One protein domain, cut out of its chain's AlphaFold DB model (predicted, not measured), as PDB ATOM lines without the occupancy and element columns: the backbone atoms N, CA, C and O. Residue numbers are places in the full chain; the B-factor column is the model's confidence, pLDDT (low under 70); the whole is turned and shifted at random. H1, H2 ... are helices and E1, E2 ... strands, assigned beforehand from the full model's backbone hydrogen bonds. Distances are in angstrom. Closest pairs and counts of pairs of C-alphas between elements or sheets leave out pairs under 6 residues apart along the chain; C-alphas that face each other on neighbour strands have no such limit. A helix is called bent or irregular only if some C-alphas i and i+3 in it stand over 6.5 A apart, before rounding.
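What this domain is: This is residues 3 to 53 of the 57 residues of the protein "Zinc-binding dehydrogenase" of Parapusillimonas sp. SGNA-6 (UniProt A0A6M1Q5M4). A small sheet, E1 beside E2, with H3 packed on it makes one lobe, and a thin arm leads from it to two short helices, H2 and H1, where residues 3 to 10 and 13 to 18 stand free. Printed are 51 residues, with H1, H2, E1, H3 and E2 in chain order, a parallel sheet and mixed class. It is only just loose, close to extended: radius of gyration of the C-alphas 14.6 A, spans 38 by 22 by 20 A.

How they stand to each other: E1, residues 24 to 29, and E2, residues 48 to 52, are parallel at 25 degrees; N 25 and O 48, 2.9 A apart, are within hydrogen-bond range. With H3, residues 30 to 41, they form a strand-helix-strand unit, parallel strands joined through a helix, its crossover right-handed. The closest C-alphas of H3 and E2, Tyr 30 and Leu 51, are 5.1 A apart. H1, residues 3 to 10, and H2, residues 12 to 16, meet only through their link; both are apart from H3. O i to N i+4 pairs are within range throughout H1 and H2, and 6 of 8 in H3, irregular with C-alphas 31 and 34 8.0 A apart.

Where its parts are: H3 is 17.2 A long, E1 14.1 A, E2 12.5 A, H1 10.5 A and H2 6.1 A. H1 begins at C-alpha 3 (-16.291, -47.365, -17.394); E2 ends at C-alpha 52 (-33.154, -25.486, -11.457).

The domain as a whole: The farthest C-alphas, Gln 5 and Ala 42, are 37.7 A apart. The printed part has no cut and no long link; no printed residue is under 70 in pLDDT.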
ATOM      1  N   LEU A   3     -15.180 -47.840 -18.231       95.94
ATOM      2  CA  LEU A   3     -16.291 -47.365 -17.394       95.94
ATOM      3  C   LEU A   3     -17.445 -46.782 -18.225       95.94
ATOM      4  O   LEU A   3     -18.596 -47.129 -17.991       95.94
ATOM      5  N   THR A   4     -17.138 -45.943 -19.219       97.38
ATOM      6  CA  THR A   4     -18.138 -45.356 -20.127       97.38
ATOM      7  C   THR A   4     -18.956 -46.447 -20.818       97.38
ATOM      8  O   THR A   4     -20.177 -46.436 -20.732       97.38
ATOM      9  N   GLN A   5     -18.281 -47.448 -21.394       97.88
ATOM     10  CA  GLN A   5     -18.941 -48.566 -22.080       97.88
ATOM     11  C   GLN A   5     -19.813 -49.397 -21.130       97.88
ATOM     12  O   GLN A   5     -20.887 -49.856 -21.510       97.88
ATOM     13  N   ALA A   6     -19.377 -49.588 -19.881       97.38
ATOM     14  CA  ALA A   6     -20.169 -50.296 -18.881       97.38
ATOM     15  C   ALA A   6     -21.441 -49.515 -18.498       97.38
ATOM     16  O   ALA A   6     -22.515 -50.106 -18.408       97.38
ATOM     17  N   ILE A   7     -21.342 -48.194 -18.321       96.94
ATOM     18  CA  ILE A   7     -22.495 -47.323 -18.050       96.94
ATOM     19  C   ILE A   7     -23.473 -47.351 -19.229       96.94
ATOM     20  O   ILE A   7     -24.668 -47.562 -19.028       96.94
ATOM     21  N   GLU A   8     -22.971 -47.207 -20.455       97.31
ATOM     22  CA  GLU A   8     -23.781 -47.261 -21.677       97.31
ATOM     23  C   GLU A   8     -24.523 -48.590 -21.818       97.31
ATOM     24  O   GLU A   8     -25.717 -48.605 -22.100       97.31
ATOM     25  N   LYS A   9     -23.839 -49.710 -21.570       97.56
ATOM     26  CA  LYS A   9     -24.415 -51.048 -21.724       97.56
ATOM     27  C   LYS A   9     -25.431 -51.399 -20.636       97.56
ATOM     28  O   LYS A   9     -26.393 -52.109 -20.916       97.56
ATOM     29  N   HIS A  10     -25.201 -50.965 -19.398       95.88
ATOM     30  CA  HIS A  10     -25.940 -51.482 -18.241       95.88
ATOM     31  C   HIS A  10     -26.853 -50.460 -17.565       95.88
ATOM     32  O   HIS A  10     -27.884 -50.853 -17.027       95.88
ATOM     33  N   VAL A  11     -26.504 -49.173 -17.578       94.75
ATOM     34  CA  VAL A  11     -27.217 -48.132 -16.819       94.75
ATOM     35  C   VAL A  11     -28.142 -47.324 -17.721       94.75
ATOM     36  O   VAL A  11     -29.312 -47.155 -17.386       94.75
ATOM     37  N   LEU A  12     -27.664 -46.866 -18.885       95.25
ATOM     38  CA  LEU A  12     -28.472 -46.023 -19.779       95.25
ATOM     39  C   LEU A  12     -29.800 -46.670 -20.212       95.25
ATOM     40  O   LEU A  12     -30.813 -45.970 -20.174       95.25
ATOM     41  N   PRO A  13     -29.876 -47.980 -20.539       96.62
ATOM     42  CA  PRO A  13     -31.150 -48.609 -20.868       96.62
ATOM     43  C   PRO A  13     -32.149 -48.564 -19.709       96.62
ATOM     44  O   PRO A  13     -33.344 -48.431 -19.951       96.62
ATOM     45  N   LEU A  14     -31.674 -48.648 -18.458       96.19
ATOM     46  CA  LEU A  14     -32.521 -48.571 -17.263       96.19
ATOM     47  C   LEU A  14     -33.080 -47.161 -17.047       96.19
ATOM     48  O   LEU A  14     -34.201 -47.010 -16.574       96.19
ATOM     49  N   ILE A  15     -32.314 -46.129 -17.403       94.19
ATOM     50  CA  ILE A  15     -32.797 -44.744 -17.386       94.19
ATOM     51  C   ILE A  15     -33.834 -44.556 -18.501       94.19
ATOM     52  O   ILE A  15     -34.929 -44.062 -18.248       94.19
ATOM     53  N   ALA A  16     -33.521 -45.011 -19.719       94.56
ATOM     54  CA  ALA A  16     -34.380 -44.847 -20.892       94.56
ATOM     55  C   ALA A  16     -35.743 -45.545 -20.751       94.56
ATOM     56  O   ALA A  16     -36.746 -45.034 -21.238       94.56
ATOM     57  N   ASN A  17     -35.796 -46.698 -20.075       95.81
ATOM     58  CA  ASN A  17     -37.044 -47.425 -19.817       95.81
ATOM     59  C   ASN A  17     -37.696 -47.086 -18.462       95.81
ATOM     60  O   ASN A  17     -38.623 -47.781 -18.047       95.81
ATOM     61  N   GLY A  18     -37.214 -46.054 -17.762       92.56
ATOM     62  CA  GLY A  18     -37.792 -45.580 -16.502       92.56
ATOM     63  C   GLY A  18     -37.605 -46.519 -15.304       92.56
ATOM     64  O   GLY A  18     -38.223 -46.306 -14.265       92.56
ATOM     65  N   ARG A  19     -36.766 -47.557 -15.408       92.88
ATOM     66  CA  ARG A  19     -36.477 -48.493 -14.303       92.88
ATOM     67  C   ARG A  19     -35.402 -48.001 -13.338       92.88
ATOM     68  O   ARG A  19     -35.234 -48.591 -12.275       92.88
ATOM     69  N   PHE A  20     -34.666 -46.959 -13.705       91.38
ATOM     70  CA  PHE A  20     -33.727 -46.263 -12.835       91.38
ATOM     71  C   PHE A  20     -34.189 -44.817 -12.663       91.38
ATOM     72  O   PHE A  20     -34.056 -44.005 -13.578       91.38
ATOM     73  N   VAL A  21     -34.742 -44.504 -11.490       86.88
ATOM     74  CA  VAL A  21     -35.293 -43.183 -11.165       86.88
ATOM     75  C   VAL A  21     -34.518 -42.597  -9.994       86.88
ATOM     76  O   VAL A  21     -34.336 -43.247  -8.966       86.88
ATOM     77  N   THR A  22     -34.062 -41.357 -10.145       87.75
ATOM     78  CA  THR A  22     -33.448 -40.609  -9.046       87.75
ATOM     79  C   THR A  22     -34.532 -40.144  -8.081       87.75
ATOM     80  O   THR A  22     -35.446 -39.427  -8.485       87.75
ATOM     81  N   SER A  23     -34.406 -40.481  -6.798       91.88
ATOM     82  CA  SER A  23     -35.230 -39.878  -5.748       91.88
ATOM     83  C   SER A  23     -34.800 -38.425  -5.544       91.88
ATOM     84  O   SER A  23     -33.729 -38.153  -4.991       91.88
ATOM     85  N   VAL A  24     -35.609 -37.496  -6.048       93.56
ATOM     86  CA  VAL A  24     -35.448 -36.056  -5.823       93.56
ATOM     87  C   VAL A  24     -36.271 -35.682  -4.602       93.56
ATOM     88  O   VAL A  24     -37.477 -35.903  -4.580       93.56
ATOM     89  N   ASP A  25     -35.606 -35.122  -3.602       96.19
ATOM     90  CA  ASP A  25     -36.238 -34.663  -2.369       96.19
ATOM     91  C   ASP A  25     -36.870 -33.281  -2.565       96.19
ATOM     92  O   ASP A  25     -38.041 -33.050  -2.264       96.19
ATOM     93  N   ARG A  26     -36.089 -32.350  -3.128       95.56
ATOM     94  CA  ARG A  26     -36.518 -30.969  -3.343       95.56
ATOM     95  C   ARG A  26     -35.785 -30.321  -4.510       95.56
ATOM     96  O   ARG A  26     -34.599 -30.568  -4.732       95.56
ATOM     97  N   VAL A  27     -36.495 -29.455  -5.229       95.75
ATOM     98  CA  VAL A  27     -35.937 -28.603  -6.283       95.75
ATOM     99  C   VAL A  27     -36.002 -27.152  -5.821       95.75
ATOM    100  O   VAL A  27     -37.070 -26.683  -5.433       95.75
ATOM    101  N   PHE A  28     -34.878 -26.447  -5.882       96.31
ATOM    102  CA  PHE A  28     -34.797 -25.010  -5.624       96.31
ATOM    103  C   PHE A  28     -34.459 -24.271  -6.926       96.31
ATOM    104  O   PHE A  28     -33.675 -24.786  -7.726       96.31
ATOM    105  N   PRO A  29     -34.999 -23.065  -7.163       96.56
ATOM    106  CA  PRO A  29     -34.447 -22.162  -8.167       96.56
ATOM    107  C   PRO A  29     -32.963 -21.899  -7.891       96.56
ATOM    108  O   PRO A  29     -32.548 -21.846  -6.730       96.56
ATOM    109  N   TYR A  30     -32.156 -21.735  -8.936       96.38
ATOM    110  CA  TYR A  30     -30.721 -21.486  -8.802       96.38
ATOM    111  C   TYR A  30     -30.419 -20.250  -7.942       96.38
ATOM    112  O   TYR A  30     -29.492 -20.263  -7.133       96.38
ATOM    113  N   GLU A  31     -31.256 -19.218  -8.034       96.81
ATOM    114  CA  GLU A  31     -31.181 -17.991  -7.236       96.81
ATOM    115  C   GLU A  31     -31.287 -18.266  -5.725       96.81
ATOM    116  O   GLU A  31     -30.858 -17.457  -4.906       96.81
ATOM    117  N   GLN A  32     -31.830 -19.426  -5.345       97.62
ATOM    118  CA  GLN A  32     -31.998 -19.875  -3.965       97.62
ATOM    119  C   GLN A  32     -30.938 -20.901  -3.534       97.62
ATOM    120  O   GLN A  32     -31.136 -21.606  -2.544       97.62
ATOM    121  N   ALA A  33     -29.789 -20.983  -4.212       97.44
ATOM    122  CA  ALA A  33     -28.723 -21.933  -3.870       97.44
ATOM    123  C   ALA A  33     -28.295 -21.880  -2.387       97.44
ATOM    124  O   ALA A  33     -28.014 -22.915  -1.787       97.44
ATOM    125  N   SER A  34     -28.299 -20.693  -1.771       98.06
ATOM    126  CA  SER A  34     -27.999 -20.540  -0.339       98.06
ATOM    127  C   SER A  34     -29.042 -21.216   0.564       98.06
ATOM    128  O   SER A  34     -28.676 -21.833   1.561       98.06
ATOM    129  N   GLU A  35     -30.328 -21.151   0.211       97.88
ATOM    130  CA  GLU A  35     -31.397 -21.842   0.946       97.88
ATOM    131  C   GLU A  35     -31.317 -23.357   0.737       97.88
ATOM    132  O   GLU A  35     -31.423 -24.118   1.695       97.88
ATOM    133  N   ALA A  36     -31.034 -23.798  -0.492       97.44
ATOM    134  CA  ALA A  36     -30.793 -25.208  -0.782       97.44
ATOM    135  C   ALA A  36     -29.637 -25.774   0.064       97.44
ATOM    136  O   ALA A  36     -29.727 -26.896   0.561       97.44
ATOM    137  N   HIS A  37     -28.575 -24.985   0.266       97.31
ATOM    138  CA  HIS A  37     -27.442 -25.363   1.109       97.31
ATOM    139  C   HIS A  37     -27.825 -25.450   2.590       97.31
ATOM    140  O   HIS A  37     -27.538 -26.460   3.221       97.31
ATOM    141  N   ARG A  38     -28.547 -24.458   3.129       97.94
ATOM    142  CA  ARG A  38     -29.056 -24.519   4.512       97.94
ATOM    143  C   ARG A  38     -29.936 -25.746   4.748       97.94
ATOM    144  O   ARG A  38     -29.804 -26.424   5.761       97.94
ATOM    145  N   TYR A  39     -30.820 -26.051   3.799       97.50
ATOM    146  CA  TYR A  39     -31.680 -27.231   3.858       97.50
ATOM    147  C   TYR A  39     -30.879 -28.545   3.824       97.50
ATOM    148  O   TYR A  39     -31.206 -29.487   4.545       97.50
ATOM    149  N   MET A  40     -29.800 -28.596   3.036       96.62
ATOM    150  CA  MET A  40     -28.855 -29.715   3.034       96.62
ATOM    151  C   MET A  40     -28.166 -29.873   4.399       96.62
ATOM    152  O   MET A  40     -28.138 -30.974   4.942       96.62
ATOM    153  N   GLU A  41     -27.652 -28.784   4.975       97.62
ATOM    154  CA  GLU A  41     -26.966 -28.790   6.278       97.62
ATOM    155  C   GLU A  41     -27.882 -29.207   7.433       97.62
ATOM    156  O   GLU A  41     -27.429 -29.855   8.375       97.62
ATOM    157  N   ALA A  42     -29.181 -28.903   7.348       96.31
ATOM    158  CA  ALA A  42     -30.166 -29.347   8.330       96.31
ATOM    159  C   ALA A  42     -30.348 -30.880   8.362       96.31
ATOM    160  O   ALA A  42     -30.928 -31.403   9.314       96.31
ATOM    161  N   GLY A  43     -29.885 -31.606   7.333       91.50
ATOM    162  CA  GLY A  43     -29.864 -33.073   7.295       91.50
ATOM    163  C   GLY A  43     -31.235 -33.749   7.169       91.50
ATOM    164  O   GLY A  43     -31.336 -34.959   7.345       91.50
ATOM    165  N   GLN A  44     -32.297 -32.994   6.868       88.69
ATOM    166  CA  GLN A  44     -33.674 -33.506   6.771       88.69
ATOM    167  C   GLN A  44     -34.030 -34.084   5.389       88.69
ATOM    168  O   GLN A  44     -35.107 -34.651   5.223       88.69
ATOM    169  N   HIS A  45     -33.154 -33.933   4.394       92.12
ATOM    170  CA  HIS A  45     -33.440 -34.308   3.012       92.12
ATOM    171  C   HIS A  45     -33.323 -35.823   2.778       92.12
ATOM    172  O   HIS A  45     -32.321 -36.449   3.132       92.12
ATOM    173  N   VAL A  46     -34.312 -36.416   2.105       92.00
ATOM    174  CA  VAL A  46     -34.291 -37.833   1.713       92.00
ATOM    175  C   VAL A  46     -34.166 -37.933   0.197       92.00
ATOM    176  O   VAL A  46     -35.144 -37.991  -0.542       92.00
ATOM    177  N   GLY A  47     -32.920 -37.961  -0.278       92.00
ATOM    178  CA  GLY A  47     -32.598 -38.016  -1.704       92.00
ATOM    179  C   GLY A  47     -31.817 -36.796  -2.181       92.00
ATOM    180  O   GLY A  47     -31.076 -36.170  -1.419       92.00
ATOM    181  N   LYS A  48     -31.922 -36.496  -3.480       95.06
ATOM    182  CA  LYS A  48     -31.182 -35.409  -4.131       95.06
ATOM    183  C   LYS A  48     -31.894 -34.068  -3.976       95.06
ATOM    184  O   LYS A  48     -33.077 -33.958  -4.284       95.06
ATOM    185  N   ILE A  49     -31.133 -33.047  -3.591       96.75
ATOM    186  CA  ILE A  49     -31.514 -31.641  -3.728       96.75
ATOM    187  C   ILE A  49     -31.017 -31.167  -5.098       96.75
ATOM    188  O   ILE A  49     -29.850 -31.373  -5.436       96.75
ATOM    189  N   VAL A  50     -31.896 -30.572  -5.902       96.06
ATOM    190  CA  VAL A  50     -31.588 -30.137  -7.274       96.06
ATOM    191  C   VAL A  50     -31.753 -28.625  -7.387       96.06
ATOM    192  O   VAL A  50     -32.724 -28.068  -6.883       96.06
ATOM    193  N   LEU A  51     -30.822 -27.966  -8.078       96.69
ATOM    194  CA  LEU A  51     -30.978 -26.575  -8.495       96.69
ATOM    195  C   LEU A  51     -31.510 -26.521  -9.929       96.69
ATOM    196  O   LEU A  51     -30.974 -27.184 -10.817       96.69
ATOM    197  N   SER A  52     -32.556 -25.730 -10.145       95.12
ATOM    198  CA  SER A  52     -33.154 -25.486 -11.457       95.12
ATOM    199  C   SER A  52     -32.756 -24.106 -11.971       95.12
ATOM    200  O   SER A  52     -32.924 -23.113 -11.272       95.12
ATOM    201  N   PHE A  53     -32.272 -24.035 -13.209       91.81
ATOM    202  CA  PHE A  53     -31.826 -22.793 -13.859       91.81
ATOM    203  C   PHE A  53     -32.913 -22.161 -14.748       91.81
ATOM    204  O   PHE A  53     -32.618 -21.398 -15.665       91.81
TER     205      PHE A  53